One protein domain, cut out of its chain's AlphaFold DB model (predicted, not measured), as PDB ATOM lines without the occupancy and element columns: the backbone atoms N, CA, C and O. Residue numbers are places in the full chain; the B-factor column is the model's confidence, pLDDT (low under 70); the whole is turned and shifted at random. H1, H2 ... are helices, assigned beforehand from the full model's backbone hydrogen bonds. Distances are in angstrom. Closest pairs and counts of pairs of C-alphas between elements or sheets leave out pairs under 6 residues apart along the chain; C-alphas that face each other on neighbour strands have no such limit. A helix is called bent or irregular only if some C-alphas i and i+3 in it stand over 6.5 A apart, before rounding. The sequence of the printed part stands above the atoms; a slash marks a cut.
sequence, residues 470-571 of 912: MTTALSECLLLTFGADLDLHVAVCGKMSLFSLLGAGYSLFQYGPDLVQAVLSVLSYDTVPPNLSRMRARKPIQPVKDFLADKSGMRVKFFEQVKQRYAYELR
ATOM      1  N   MET A 470     -26.573 -31.024 -22.407       94.62
ATOM      2  CA  MET A 470     -26.442 -31.890 -21.235       94.62
ATOM      3  C   MET A 470     -25.836 -33.253 -21.600       94.62
ATOM      4  O   MET A 470     -25.002 -33.767 -20.866       94.62
ATOM      5  N   THR A 471     -26.186 -33.823 -22.755       95.44
ATOM      6  CA  THR A 471     -25.583 -35.068 -23.269       95.44
ATOM      7  C   THR A 471     -24.080 -34.906 -23.494       95.44
ATOM      8  O   THR A 471     -23.301 -35.787 -23.124       95.44
ATOM      9  N   THR A 472     -23.661 -33.760 -24.034       93.88
ATOM     10  CA  THR A 472     -22.241 -33.423 -24.205       93.88
ATOM     11  C   THR A 472     -21.543 -33.299 -22.847       93.88
ATOM     12  O   THR A 472     -20.531 -33.960 -22.620       93.88
ATOM     13  N   ALA A 473     -22.137 -32.567 -21.898       93.38
ATOM     14  CA  ALA A 473     -21.594 -32.398 -20.547       93.38
ATOM     15  C   ALA A 473     -21.497 -33.725 -19.766       93.38
ATOM     16  O   ALA A 473     -20.513 -33.976 -19.070       93.38
ATOM     17  N   LEU A 474     -22.488 -34.615 -19.902       95.06
ATOM     18  CA  LEU A 474     -22.456 -35.961 -19.319       95.06
ATOM     19  C   LEU A 474     -21.328 -36.801 -19.926       95.06
ATOM     20  O   LEU A 474     -20.601 -37.473 -19.198       95.06
ATOM     21  N   SER A 475     -21.163 -36.742 -21.249       93.31
ATOM     22  CA  SER A 475     -20.095 -37.439 -21.971       93.31
ATOM     23  C   SER A 475     -18.699 -36.988 -21.518       93.31
ATOM     24  O   SER A 475     -17.807 -37.820 -21.338       93.31
ATOM     25  N   GLU A 476     -18.514 -35.688 -21.282       89.50
ATOM     26  CA  GLU A 476     -17.272 -35.110 -20.756       89.50
ATOM     27  C   GLU A 476     -17.026 -35.500 -19.296       89.50
ATOM     28  O   GLU A 476     -15.938 -35.978 -18.971       89.50
ATOM     29  N   CYS A 477     -18.044 -35.386 -18.436       91.75
ATOM     30  CA  CYS A 477     -17.971 -35.808 -17.035       91.75
ATOM     31  C   CYS A 477     -17.545 -37.279 -16.915       91.75
ATOM     32  O   CYS A 477     -16.620 -37.597 -16.169       91.75
ATOM     33  N   LEU A 478     -18.131 -38.169 -17.723       92.19
ATOM     34  CA  LEU A 478     -17.760 -39.585 -17.759       92.19
ATOM     35  C   LEU A 478     -16.279 -39.807 -18.082       92.19
ATOM     36  O   LEU A 478     -15.649 -40.674 -17.477       92.19
ATOM     37  N   LEU A 479     -15.714 -39.052 -19.026       87.56
ATOM     38  CA  LEU A 479     -14.301 -39.177 -19.394       87.56
ATOM     39  C   LEU A 479     -13.365 -38.567 -18.349       87.56
ATOM     40  O   LEU A 479     -12.300 -39.128 -18.102       87.56
ATOM     41  N   LEU A 480     -13.750 -37.455 -17.722       85.50
ATOM     42  CA  LEU A 480     -12.963 -36.831 -16.657       85.50
ATOM     43  C   LEU A 480     -12.916 -37.716 -15.405       85.50
ATOM     44  O   LEU A 480     -11.859 -37.870 -14.801       85.50
ATOM     45  N   THR A 481     -14.036 -38.345 -15.044       87.50
ATOM     46  CA  THR A 481     -14.132 -39.190 -13.845       87.50
ATOM     47  C   THR A 481     -13.647 -40.620 -14.080       87.50
ATOM     48  O   THR A 481     -12.954 -41.181 -13.234       87.50
ATOM     49  N   PHE A 482     -14.003 -41.231 -15.213       87.75
ATOM     50  CA  PHE A 482     -13.780 -42.659 -15.482       87.75
ATOM     51  C   PHE A 482     -12.870 -42.910 -16.694       87.75
ATOM     52  O   PHE A 482     -12.863 -44.009 -17.239       87.75
ATOM     53  N   GLY A 483     -12.084 -41.922 -17.132       79.50
ATOM     54  CA  GLY A 483     -11.186 -42.044 -18.291       79.50
ATOM     55  C   GLY A 483      -9.965 -42.948 -18.087       79.50
ATOM     56  O   GLY A 483      -9.258 -43.243 -19.050       79.50
ATOM     57  N   ALA A 484      -9.702 -43.401 -16.858       80.25
ATOM     58  CA  ALA A 484      -8.627 -44.346 -16.567       80.25
ATOM     59  C   ALA A 484      -8.924 -45.735 -17.159       80.25
ATOM     60  O   ALA A 484     -10.060 -46.199 -17.129       80.25
ATOM     61  N   ASP A 485      -7.898 -46.448 -17.632       77.69
ATOM     62  CA  ASP A 485      -8.064 -47.704 -18.384       77.69
ATOM     63  C   ASP A 485      -8.908 -48.782 -17.677       77.69
ATOM     64  O   ASP A 485      -9.657 -49.508 -18.337       77.69
ATOM     65  N   LEU A 486      -8.799 -48.890 -16.348       79.19
ATOM     66  CA  LEU A 486      -9.547 -49.866 -15.545       79.19
ATOM     67  C   LEU A 486     -11.016 -49.471 -15.335       79.19
ATOM     68  O   LEU A 486     -11.874 -50.350 -15.252       79.19
ATOM     69  N   ASP A 487     -11.316 -48.173 -15.304       82.62
ATOM     70  CA  ASP A 487     -12.662 -47.634 -15.074       82.62
ATOM     71  C   ASP A 487     -13.387 -47.235 -16.367       82.62
ATOM     72  O   ASP A 487     -14.601 -47.021 -16.350       82.62
ATOM     73  N   LEU A 488     -12.682 -47.248 -17.505       86.31
ATOM     74  CA  LEU A 488     -13.174 -46.814 -18.813       86.31
ATOM     75  C   LEU A 488     -14.481 -47.489 -19.237       86.31
ATOM     76  O   LEU A 488     -15.277 -46.889 -19.954       86.31
ATOM     77  N   HIS A 489     -14.742 -48.708 -18.764       87.19
ATOM     78  CA  HIS A 489     -15.991 -49.418 -19.030       87.19
ATOM     79  C   HIS A 489     -17.233 -48.628 -18.596       87.19
ATOM     80  O   HIS A 489     -18.230 -48.656 -19.310       87.19
ATOM     81  N   VAL A 490     -17.179 -47.876 -17.489       91.19
ATOM     82  CA  VAL A 490     -18.309 -47.046 -17.035       91.19
ATOM     83  C   VAL A 490     -18.581 -45.931 -18.037       91.19
ATOM     84  O   VAL A 490     -19.727 -45.727 -18.431       91.19
ATOM     85  N   ALA A 491     -17.528 -45.252 -18.501       91.94
ATOM     86  CA  ALA A 491     -17.645 -44.210 -19.514       91.94
ATOM     87  C   ALA A 491     -18.165 -44.763 -20.849       91.94
ATOM     88  O   ALA A 491     -18.973 -44.114 -21.510       91.94
ATOM     89  N   VAL A 492     -17.738 -45.970 -21.241       91.81
ATOM     90  CA  VAL A 492     -18.223 -46.635 -22.459       91.81
ATOM     91  C   VAL A 492     -19.702 -46.985 -22.344       91.81
ATOM     92  O   VAL A 492     -20.455 -46.663 -23.258       91.81
ATOM     93  N   CYS A 493     -20.126 -47.595 -21.235       93.31
ATOM     94  CA  CYS A 493     -21.537 -47.867 -20.959       93.31
ATOM     95  C   CYS A 493     -22.361 -46.574 -21.015       93.31
ATOM     96  O   CYS A 493     -23.334 -46.509 -21.759       93.31
ATOM     97  N   GLY A 494     -21.918 -45.518 -20.321       94.81
ATOM     98  CA  GLY A 494     -22.613 -44.228 -20.290       94.81
ATOM     99  C   GLY A 494     -22.798 -43.625 -21.680       94.81
ATOM    100  O   GLY A 494     -23.903 -43.241 -22.057       94.81
ATOM    101  N   LYS A 495     -21.734 -43.621 -22.488       94.19
ATOM    102  CA  LYS A 495     -21.796 -43.177 -23.886       94.19
ATOM    103  C   LYS A 495     -22.720 -44.053 -24.735       94.19
ATOM    104  O   LYS A 495     -23.401 -43.513 -25.596       94.19
ATOM    105  N   MET A 496     -22.799 -45.362 -24.488       93.81
ATOM    106  CA  MET A 496     -23.765 -46.242 -25.162       93.81
ATOM    107  C   MET A 496     -25.215 -45.890 -24.813       93.81
ATOM    108  O   MET A 496     -26.026 -45.769 -25.724       93.81
ATOM    109  N   SER A 497     -25.538 -45.644 -23.539       95.06
ATOM    110  CA  SER A 497     -26.886 -45.207 -23.135       95.06
ATOM    111  C   SER A 497     -27.280 -43.893 -23.825       95.06
ATOM    112  O   SER A 497     -28.376 -43.767 -24.373       95.06
ATOM    113  N   LEU A 498     -26.361 -42.920 -23.863       95.56
ATOM    114  CA  LEU A 498     -26.565 -41.644 -24.561       95.56
ATOM    115  C   LEU A 498     -26.687 -41.829 -26.082       95.56
ATOM    116  O   LEU A 498     -27.497 -41.165 -26.724       95.56
ATOM    117  N   PHE A 499     -25.920 -42.753 -26.668       94.12
ATOM    118  CA  PHE A 499     -26.016 -43.106 -28.084       94.12
ATOM    119  C   PHE A 499     -27.399 -43.670 -28.437       94.12
ATOM    120  O   PHE A 499     -27.983 -43.251 -29.436       94.12
ATOM    121  N   SER A 500     -27.944 -44.566 -27.608       92.50
ATOM    122  CA  SER A 500     -29.298 -45.112 -27.773       92.50
ATOM    123  C   SER A 500     -30.371 -44.024 -27.719       92.50
ATOM    124  O   SER A 500     -31.249 -43.993 -28.579       92.50
ATOM    125  N   LEU A 501     -30.264 -43.060 -26.792       94.12
ATOM    126  CA  LEU A 501     -31.173 -41.905 -26.733       94.12
ATOM    127  C   LEU A 501     -31.187 -41.112 -28.049       94.12
ATOM    128  O   LEU A 501     -32.251 -40.837 -28.609       94.12
ATOM    129  N   LEU A 502     -30.000 -40.750 -28.546       92.94
ATOM    130  CA  LEU A 502     -29.852 -39.991 -29.790       92.94
ATOM    131  C   LEU A 502     -30.347 -40.795 -31.001       92.94
ATOM    132  O   LEU A 502     -31.003 -40.236 -31.879       92.94
ATOM    133  N   GLY A 503     -30.073 -42.101 -31.025       89.94
ATOM    134  CA  GLY A 503     -30.490 -43.014 -32.085       89.94
ATOM    135  C   GLY A 503     -32.007 -43.173 -32.172       89.94
ATOM    136  O   GLY A 503     -32.573 -42.982 -33.249       89.94
ATOM    137  N   ALA A 504     -32.668 -43.467 -31.052       87.69
ATOM    138  CA  ALA A 504     -34.117 -43.671 -30.994       87.69
ATOM    139  C   ALA A 504     -34.910 -42.397 -31.330       87.69
ATOM    140  O   ALA A 504     -35.976 -42.462 -31.944       87.69
ATOM    141  N   GLY A 505     -34.386 -41.225 -30.960       83.19
ATOM    142  CA  GLY A 505     -35.025 -39.936 -31.225       83.19
ATOM    143  C   GLY A 505     -34.673 -39.298 -32.571       83.19
ATOM    144  O   GLY A 505     -35.299 -38.307 -32.940       83.19
ATOM    145  N   TYR A 506     -33.713 -39.835 -33.337       84.44
ATOM    146  CA  TYR A 506     -33.123 -39.119 -34.478       84.44
ATOM    147  C   TYR A 506     -34.147 -38.674 -35.537       84.44
ATOM    148  O   TYR A 506     -34.017 -37.598 -36.109       84.44
ATOM    149  N   SER A 507     -35.194 -39.466 -35.801       80.56
ATOM    150  CA  SER A 507     -36.246 -39.092 -36.763       80.56
ATOM    151  C   SER A 507     -37.142 -37.941 -36.310       80.56
ATOM    152  O   SER A 507     -37.862 -37.384 -37.134       80.56
ATOM    153  N   LEU A 508     -37.142 -37.620 -35.017       80.12
ATOM    154  CA  LEU A 508     -37.956 -36.558 -34.430       80.12
ATOM    155  C   LEU A 508     -37.212 -35.218 -34.401       80.12
ATOM    156  O   LEU A 508     -37.845 -34.171 -34.276       80.12
ATOM    157  N   PHE A 509     -35.883 -35.238 -34.525       83.06
ATOM    158  CA  PHE A 509     -35.042 -34.053 -34.408       83.06
ATOM    159  C   PHE A 509     -34.578 -33.547 -35.773       83.06
ATOM    160  O   PHE A 509     -34.331 -34.310 -36.705       83.06
ATOM    161  N   GLN A 510     -34.429 -32.229 -35.882       82.81
ATOM    162  CA  GLN A 510     -33.790 -31.607 -37.037       82.81
ATOM    163  C   GLN A 510     -32.278 -31.543 -36.822       82.81
ATOM    164  O   GLN A 510     -31.803 -31.431 -35.692       82.81
ATOM    165  N   TYR A 511     -31.516 -31.588 -37.916       86.44
ATOM    166  CA  TYR A 511     -30.074 -31.365 -37.862       86.44
ATOM    167  C   TYR A 511     -29.790 -29.958 -37.315       86.44
ATOM    168  O   TYR A 511     -30.214 -28.963 -37.906       86.44
ATOM    169  N   GLY A 512     -29.059 -29.884 -36.205       88.12
ATOM    170  CA  GLY A 512     -28.683 -28.644 -35.531       88.12
ATOM    171  C   GLY A 512     -27.344 -28.789 -34.802       88.12
ATOM    172  O   GLY A 512     -26.894 -29.919 -34.588       88.12
ATOM    173  N   PRO A 513     -26.698 -27.671 -34.425       89.62
ATOM    174  CA  PRO A 513     -25.355 -27.676 -33.843       89.62
ATOM    175  C   PRO A 513     -25.277 -28.502 -32.553       89.62
ATOM    176  O   PRO A 513     -24.364 -29.313 -32.411       89.62
ATOM    177  N   ASP A 514     -26.270 -28.383 -31.670       91.12
ATOM    178  CA  ASP A 514     -26.264 -29.069 -30.372       91.12
ATOM    179  C   ASP A 514     -26.408 -30.587 -30.537       91.12
ATOM    180  O   ASP A 514     -25.702 -31.359 -29.889       91.12
ATOM    181  N   LEU A 515     -27.264 -31.032 -31.467       91.88
ATOM    182  CA  LEU A 515     -27.415 -32.449 -31.811       91.88
ATOM    183  C   LEU A 515     -26.121 -33.011 -32.412       91.88
ATOM    184  O   LEU A 515     -25.696 -34.108 -32.054       91.88
ATOM    185  N   VAL A 516     -25.489 -32.267 -33.323       92.06
ATOM    186  CA  VAL A 516     -24.217 -32.668 -33.940       92.06
ATOM    187  C   VAL A 516     -23.136 -32.805 -32.874       92.06
ATOM    188  O   VAL A 516     -22.464 -33.833 -32.827       92.06
ATOM    189  N   GLN A 517     -23.007 -31.826 -31.979       91.88
ATOM    190  CA  GLN A 517     -22.031 -31.870 -30.895       91.88
ATOM    191  C   GLN A 517     -22.302 -33.027 -29.921       91.88
ATOM    192  O   GLN A 517     -21.367 -33.728 -29.526       91.88
ATOM    193  N   ALA A 518     -23.569 -33.302 -29.596       93.38
ATOM    194  CA  ALA A 518     -23.957 -34.447 -28.774       93.38
ATOM    195  C   ALA A 518     -23.558 -35.783 -29.426       93.38
ATOM    196  O   ALA A 518     -22.932 -36.623 -28.783       93.38
ATOM    197  N   VAL A 519     -23.838 -35.971 -30.721       92.50
ATOM    198  CA  VAL A 519     -23.446 -37.193 -31.449       92.50
ATOM    199  C   VAL A 519     -21.922 -37.335 -31.500       92.50
ATOM    200  O   VAL A 519     -21.388 -38.406 -31.209       92.50
ATOM    201  N   LEU A 520     -21.197 -36.266 -31.837       90.94
ATOM    202  CA  LEU A 520     -19.736 -36.300 -31.947       90.94
ATOM    203  C   LEU A 520     -19.053 -36.555 -30.597       90.94
ATOM    204  O   LEU A 520     -18.107 -37.342 -30.546       90.94
ATOM    205  N   SER A 521     -19.547 -35.949 -29.512       90.81
ATOM    206  CA  SER A 521     -19.009 -36.144 -28.158       90.81
ATOM    207  C   SER A 521     -19.259 -37.552 -27.618       90.81
ATOM    208  O   SER A 521     -18.447 -38.076 -26.855       90.81
ATOM    209  N   VAL A 522     -20.361 -38.199 -28.005       91.94
ATOM    210  CA  VAL A 522     -20.643 -39.596 -27.648       91.94
ATOM    211  C   VAL A 522     -19.710 -40.552 -28.398       91.94
ATOM    212  O   VAL A 522     -19.214 -41.508 -27.805       91.94
ATOM    213  N   LEU A 523     -19.417 -40.279 -29.674       89.81
ATOM    214  CA  LEU A 523     -18.516 -41.104 -30.492       89.81
ATOM    215  C   LEU A 523     -17.029 -40.942 -30.127       89.81
ATOM    216  O   LEU A 523     -16.246 -41.871 -30.339       89.81
ATOM    217  N   SER A 524     -16.619 -39.783 -29.609       84.69
ATOM    218  CA  SER A 524     -15.224 -39.499 -29.253       84.69
ATOM    219  C   SER A 524     -14.889 -39.961 -27.826       84.69
ATOM    220  O   SER A 524     -15.743 -39.998 -26.950       84.69
ATOM    221  N   TYR A 525     -13.623 -40.297 -27.551       79.56
ATOM    222  CA  TYR A 525     -13.107 -40.430 -26.165       79.56
ATOM    223  C   TYR A 525     -11.994 -39.420 -25.848       79.56
ATOM    224  O   TYR A 525     -11.245 -39.610 -24.899       79.56
ATOM    225  N   ASP A 526     -11.818 -38.395 -26.687       68.50
ATOM    226  CA  ASP A 526     -10.941 -37.271 -26.336       68.50
ATOM    227  C   ASP A 526     -11.808 -36.259 -25.583       68.50
ATOM    228  O   ASP A 526     -12.871 -35.889 -26.078       68.50
ATOM    229  N   THR A 527     -11.384 -35.839 -24.390       53.94
ATOM    230  CA  THR A 527     -11.962 -34.652 -23.739       53.94
ATOM    231  C   THR A 527     -11.591 -33.411 -24.548       53.94
ATOM    232  O   THR A 527     -10.589 -33.435 -25.256       53.94
ATOM    233  N   VAL A 528     -12.356 -32.323 -24.466       45.59
ATOM    234  CA  VAL A 528     -11.889 -31.023 -24.965       45.59
ATOM    235  C   VAL A 528     -11.388 -30.193 -23.776       45.59
ATOM    236  O   VAL A 528     -12.107 -30.090 -22.785       45.59
ATOM    237  N   PRO A 529     -10.182 -29.607 -23.859       44.72
ATOM    238  CA  PRO A 529      -9.152 -29.920 -24.841       44.72
ATOM    239  C   PRO A 529      -8.509 -31.290 -24.534       44.72
ATOM    240  O   PRO A 529      -8.599 -31.803 -23.413       44.72
ATOM    241  N   PRO A 530      -7.966 -31.962 -25.559       46.38
ATOM    242  CA  PRO A 530      -7.590 -33.370 -25.501       46.38
ATOM    243  C   PRO A 530      -6.528 -33.621 -24.444       46.38
ATOM    244  O   PRO A 530      -5.365 -33.323 -24.673       46.38
ATOM    245  N   ASN A 531      -6.903 -34.296 -23.350       40.66
ATOM    246  CA  ASN A 531      -5.942 -34.907 -22.442       40.66
ATOM    247  C   ASN A 531      -5.134 -35.939 -23.232       40.66
ATOM    248  O   ASN A 531      -5.513 -37.103 -23.360       40.66
ATOM    249  N   LEU A 532      -4.016 -35.504 -23.814       47.06
ATOM    250  CA  LEU A 532      -3.204 -36.366 -24.654       47.06
ATOM    251  C   LEU A 532      -2.645 -37.464 -23.747       47.06
ATOM    252  O   LEU A 532      -1.823 -37.185 -22.883       47.06
ATOM    253  N   SER A 533      -3.089 -38.708 -23.868       45.62
ATOM    254  CA  SER A 533      -2.490 -39.799 -23.096       45.62
ATOM    255  C   SER A 533      -1.004 -39.948 -23.464       45.62
ATOM    256  O   SER A 533      -0.630 -39.743 -24.622       45.62
ATOM    257  N   ARG A 534      -0.143 -40.331 -22.503       40.53
ATOM    258  CA  ARG A 534       1.280 -40.654 -22.779       40.53
ATOM    259  C   ARG A 534       1.422 -41.767 -23.826       40.53
ATOM    260  O   ARG A 534       2.387 -41.792 -24.577       40.53
ATOM    261  N   MET A 535       0.439 -42.666 -23.891       44.75
ATOM    262  CA  MET A 535       0.362 -43.751 -24.863       44.75
ATOM    263  C   MET A 535      -0.791 -43.507 -25.840       44.75
ATOM    264  O   MET A 535      -1.926 -43.313 -25.415       44.75
ATOM    265  N   ARG A 536      -0.528 -43.592 -27.151       55.78
ATOM    266  CA  ARG A 536      -1.567 -43.644 -28.199       55.78
ATOM    267  C   ARG A 536      -2.276 -45.004 -28.191       55.78
ATOM    268  O   ARG A 536      -2.123 -45.831 -29.093       55.78
ATOM    269  N   ALA A 537      -3.004 -45.285 -27.115       56.97
ATOM    270  CA  ALA A 537      -3.863 -46.454 -27.030       56.97
ATOM    271  C   ALA A 537      -5.103 -46.225 -27.900       56.97
ATOM    272  O   ALA A 537      -5.687 -45.143 -27.898       56.97
ATOM    273  N   ARG A 538      -5.500 -47.245 -28.671       59.25
ATOM    274  CA  ARG A 538      -6.774 -47.169 -29.385       59.25
ATOM    275  C   ARG A 538      -7.916 -47.284 -28.401       59.25
ATOM    276  O   ARG A 538      -7.871 -48.105 -27.483       59.25
ATOM    277  N   LYS A 539      -8.942 -46.492 -28.667       72.19
ATOM    278  CA  LYS A 539     -10.120 -46.360 -27.825       72.19
ATOM    279  C   LYS A 539     -10.993 -47.623 -27.881       72.19
ATOM    280  O   LYS A 539     -10.766 -48.509 -28.720       72.19
ATOM    281  N   PRO A 540     -11.957 -47.760 -26.960       76.44
ATOM    282  CA  PRO A 540     -12.942 -48.835 -26.975       76.44
ATOM    283  C   PRO A 540     -13.641 -49.013 -28.333       76.44
ATOM    284  O   PRO A 540     -13.627 -48.133 -29.196       76.44
ATOM    285  N   ILE A 541     -14.184 -50.215 -28.551       84.19
ATOM    286  CA  ILE A 541     -14.856 -50.585 -29.809       84.19
ATOM    287  C   ILE A 541     -16.211 -49.872 -29.911       84.19
ATOM    288  O   ILE A 541     -16.595 -49.391 -30.976       84.19
ATOM    289  N   GLN A 542     -16.929 -49.797 -28.794       87.06
ATOM    290  CA  GLN A 542     -18.173 -49.046 -28.676       87.06
ATOM    291  C   GLN A 542     -17.906 -47.557 -28.400       87.06
ATOM    292  O   GLN A 542     -16.818 -47.255 -27.911       87.06
ATOM    293  N   PRO A 543     -18.836 -46.631 -28.726       88.44
ATOM    294  CA  PRO A 543     -20.089 -46.830 -29.478       88.44
ATOM    295  C   PRO A 543     -19.917 -46.900 -31.006       88.44
ATOM    296  O   PRO A 543     -20.880 -47.109 -31.742       88.44
ATOM    297  N   VAL A 544     -18.693 -46.733 -31.516       89.44
ATOM    298  CA  VAL A 544     -18.422 -46.670 -32.964       89.44
ATOM    299  C   VAL A 544     -18.877 -47.933 -33.700       89.44
ATOM    300  O   VAL A 544     -19.399 -47.833 -34.806       89.44
ATOM    301  N   LYS A 545     -18.730 -49.122 -33.105       89.00
ATOM    302  CA  LYS A 545     -19.229 -50.374 -33.696       89.00
ATOM    303  C   LYS A 545     -20.739 -50.345 -33.939       89.00
ATOM    304  O   LYS A 545     -21.166 -50.703 -35.035       89.00
ATOM    305  N   ASP A 546     -21.528 -49.912 -32.961       87.38
ATOM    306  CA  ASP A 546     -22.987 -49.842 -33.096       87.38
ATOM    307  C   ASP A 546     -23.420 -48.733 -34.064       87.38
ATOM    308  O   ASP A 546     -24.345 -48.938 -34.852       87.38
ATOM    309  N   PHE A 547     -22.678 -47.622 -34.114       89.12
ATOM    310  CA  PHE A 547     -22.830 -46.615 -35.166       89.12
ATOM    311  C   PHE A 547     -22.577 -47.196 -36.560       89.12
ATOM    312  O   PHE A 547     -23.398 -47.020 -37.455       89.12
ATOM    313  N   LEU A 548     -21.489 -47.939 -36.766       87.69
ATOM    314  CA  LEU A 548     -21.193 -48.558 -38.062       87.69
ATOM    315  C   LEU A 548     -22.212 -49.646 -38.440       87.69
ATOM    316  O   LEU A 548     -22.525 -49.785 -39.621       87.69
ATOM    317  N   ALA A 549     -22.758 -50.379 -37.468       86.12
ATOM    318  CA  ALA A 549     -23.793 -51.390 -37.696       86.12
ATOM    319  C   ALA A 549     -25.166 -50.802 -38.080       86.12
ATOM    320  O   ALA A 549     -26.008 -51.540 -38.579       86.12
ATOM    321  N   ASP A 550     -25.382 -49.501 -37.856       81.00
ATOM    322  CA  ASP A 550     -26.604 -48.754 -38.187       81.00
ATOM    323  C   ASP A 550     -27.915 -49.359 -37.651       81.00
ATOM    324  O   ASP A 550     -28.955 -49.305 -38.304       81.00
ATOM    325  N   LYS A 551     -27.899 -49.921 -36.435       69.06
ATOM    326  CA  LYS A 551     -29.098 -50.539 -35.831       69.06
ATOM    327  C   LYS A 551     -30.298 -49.582 -35.752       69.06
ATOM    328  O   LYS A 551     -31.430 -50.012 -35.931       69.06
ATOM    329  N   SER A 552     -30.051 -48.296 -35.501       65.56
ATOM    330  CA  SER A 552     -31.076 -47.255 -35.335       65.56
ATOM    331  C   SER A 552     -31.399 -46.476 -36.620       65.56
ATOM    332  O   SER A 552     -32.229 -45.566 -36.602       65.56
ATOM    333  N   GLY A 553     -30.725 -46.760 -37.743       74.69
ATOM    334  CA  GLY A 553     -30.806 -45.936 -38.960       74.69
ATOM    335  C   GLY A 553     -30.177 -44.540 -38.814       74.69
ATOM    336  O   GLY A 553     -30.279 -43.710 -39.727       74.69
ATOM    337  N   MET A 554     -29.560 -44.244 -37.661       82.56
ATOM    338  CA  MET A 554     -28.929 -42.957 -37.384       82.56
ATOM    339  C   MET A 554     -27.690 -42.747 -38.250       82.56
ATOM    340  O   MET A 554     -27.467 -41.624 -38.688       82.56
ATOM    341  N   ARG A 555     -26.900 -43.786 -38.552       82.00
ATOM    342  CA  ARG A 555     -25.688 -43.642 -39.372       82.00
ATOM    343  C   ARG A 555     -26.054 -43.140 -40.750       82.00
ATOM    344  O   ARG A 555     -25.486 -42.147 -41.182       82.00
ATOM    345  N   VAL A 556     -26.994 -43.795 -41.432       82.50
ATOM    346  CA  VAL A 556     -27.373 -43.392 -42.794       82.50
ATOM    347  C   VAL A 556     -27.927 -41.972 -42.789       82.50
ATOM    348  O   VAL A 556     -27.488 -41.152 -43.583       82.50
ATOM    349  N   LYS A 557     -28.826 -41.628 -41.864       82.56
ATOM    350  CA  LYS A 557     -29.428 -40.288 -41.859       82.56
ATOM    351  C   LYS A 557     -28.432 -39.198 -41.440       82.56
ATOM    352  O   LYS A 557     -28.315 -38.195 -42.133       82.56
ATOM    353  N   PHE A 558     -27.686 -39.398 -40.355       87.69
ATOM    354  CA  PHE A 558     -26.723 -38.420 -39.842       87.69
ATOM    355  C   PHE A 558     -25.513 -38.265 -40.755       87.69
ATOM    356  O   PHE A 558     -25.142 -37.147 -41.105       87.69
ATOM    357  N   PHE A 559     -24.901 -39.373 -41.171       86.31
ATOM    358  CA  PHE A 559     -23.686 -39.322 -41.974       86.31
ATOM    359  C   PHE A 559     -23.959 -38.762 -43.370       86.31
ATOM    360  O   PHE A 559     -23.145 -37.991 -43.871       86.31
ATOM    361  N   GLU A 560     -25.114 -39.061 -43.975       85.94
ATOM    362  CA  GLU A 560     -25.499 -38.428 -45.239       85.94
ATOM    363  C   GLU A 560     -25.775 -36.927 -45.070       85.94
ATOM    364  O   GLU A 560     -25.336 -36.149 -45.911       85.94
ATOM    365  N   GLN A 561     -26.391 -36.478 -43.968       88.19
ATOM    366  CA  GLN A 561     -26.543 -35.039 -43.688       88.19
ATOM    367  C   GLN A 561     -25.189 -34.332 -43.525       88.19
ATOM    368  O   GLN A 561     -24.972 -33.266 -44.103       88.19
ATOM    369  N   VAL A 562     -24.253 -34.945 -42.795       90.44
ATOM    370  CA  VAL A 562     -22.893 -34.412 -42.617       90.44
ATOM    371  C   VAL A 562     -22.141 -34.359 -43.954       90.44
ATOM    372  O   VAL A 562     -21.517 -33.347 -44.267       90.44
ATOM    373  N   LYS A 563     -22.246 -35.396 -44.796       89.38
ATOM    374  CA  LYS A 563     -21.663 -35.394 -46.153       89.38
ATOM    375  C   LYS A 563     -22.294 -34.352 -47.072       89.38
ATOM    376  O   LYS A 563     -21.579 -33.717 -47.837       89.38
ATOM    377  N   GLN A 564     -23.611 -34.167 -47.009       88.25
ATOM    378  CA  GLN A 564     -24.317 -33.177 -47.826       88.25
ATOM    379  C   GLN A 564     -23.950 -31.740 -47.455       88.25
ATOM    380  O   GLN A 564     -24.121 -30.846 -48.276       88.25
ATOM    381  N   ARG A 565     -23.450 -31.490 -46.241       90.06
ATOM    382  CA  ARG A 565     -23.012 -30.157 -45.793       90.06
ATOM    383  C   ARG A 565     -21.514 -29.924 -45.954       90.06
ATOM    384  O   ARG A 565     -21.071 -28.782 -45.892       90.06
ATOM    385  N   TYR A 566     -20.738 -30.968 -46.221       91.00
ATOM    386  CA  TYR A 566     -19.335 -30.847 -46.597       91.00
ATOM    387  C   TYR A 566     -19.205 -30.182 -47.983       91.00
ATOM    388  O   TYR A 566     -19.917 -30.564 -48.903       91.00
ATOM    389  N   ALA A 567     -18.326 -29.202 -48.217       88.38
ATOM    390  CA  ALA A 567     -17.255 -28.697 -47.351       88.38
ATOM    391  C   ALA A 567     -17.612 -27.407 -46.583       88.38
ATOM    392  O   ALA A 567     -16.768 -26.886 -45.859       88.38
ATOM    393  N   TYR A 568     -18.848 -26.915 -46.710       89.00
ATOM    394  CA  TYR A 568     -19.349 -25.743 -45.986       89.00
ATOM    395  C   TYR A 568     -19.268 -25.920 -44.460       89.00
ATOM    396  O   TYR A 568     -18.745 -25.053 -43.765       89.00
ATOM    397  N   GLU A 569     -19.710 -27.067 -43.940       90.00
ATOM    398  CA  GLU A 569     -19.478 -27.488 -42.552       90.00
ATOM    399  C   GLU A 569     -18.400 -28.581 -42.524       90.00
ATOM    400  O   GLU A 569     -18.689 -29.776 -42.600       90.00
ATOM    401  N   LEU A 570     -17.132 -28.177 -42.437       89.56
ATOM    402  CA  LEU A 570     -16.003 -29.109 -42.518       89.56
ATOM    403  C   LEU A 570     -15.800 -29.938 -41.232       89.56
ATOM    404  O   LEU A 570     -15.549 -31.144 -41.294       89.56
ATOM    405  N   ARG A 571     -15.934 -29.301 -40.064       89.56
ATOM    406  CA  ARG A 571     -15.601 -29.899 -38.756       89.56
ATOM    407  C   ARG A 571     -16.428 -31.137 -38.387       89.56
ATOM    408  O   ARG A 571     -15.831 -32.115 -37.927       89.56
TER     409      ARG A 571
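Overview. This is residues 470 to 571 of the 912 residues of an uncharacterized protein of Aureobasidium pullulans (UniProt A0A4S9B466). Three helices, H1, H2 and H3, form an up-and-down bundle along the long H2; a wide loop, residues 524 to 543, then leads back to short H4 near H2, and H5 runs across beyond H4, with residues 563 to 569 sticking out. The printed part has 102 residues with five named helices, H1 to H5 in chain order, and no named strand: all helix. It is compact, with a radius of gyration of the C-alphas of 13.9 A and spans of 37 by 27 by 25 A.

Along the chain. H1, residues 470 to 482, begins at C-alpha 470 (-26.442, -31.890, -21.235) and measures 17.6 A. H2, residues 488 to 508, measures 31.0 A and is irregular: C-alphas 504 and 507 are 7.7 A apart. H3, residues 513 to 523, measures 15.4 A. H4 is residues 544 to 549, 8.6 A. H5, residues 554 to 565, measures 16.4 A and ends at C-alpha 565 (-23.012, -30.157, -45.793).

Arrangement. H1 and H2 touch as a helical hairpin, at a shallow tilt of 12 degrees, opposite ways; their closest C-alphas, of Leu 478 and Ala 491, are 4.9 A apart. H1, with residues 471 to 476 alone, touches H3, closest at the C-alphas of Thr 472 and Ala 518, 5.0 A. H2 and H3 form a second hairpin, only just steep at 38 degrees, closest at the C-alphas of Lys 495 and Val 522, 5.3 A. H2 and H4 are near each other. H4 and H5 only just touch, with 3 pairs of C-alphas within 8 A, and only at the corner; the closest are those of Phe 547 and Arg 555, 5.9 A. H1 and H5 are apart. Every O i to N i+4 pair is within hydrogen-bond range in H1, H3, H4 and H5, and 15 of 17 in H2.

Size, cuts and confidence. The two farthest C-alphas, of Leu 508 and Arg 534, are 41.1 A apart. The printed part has no cut. The link from H3 to H4 is long. The pLDDT is under 70 at residues 526 to 538 and 551 to 552.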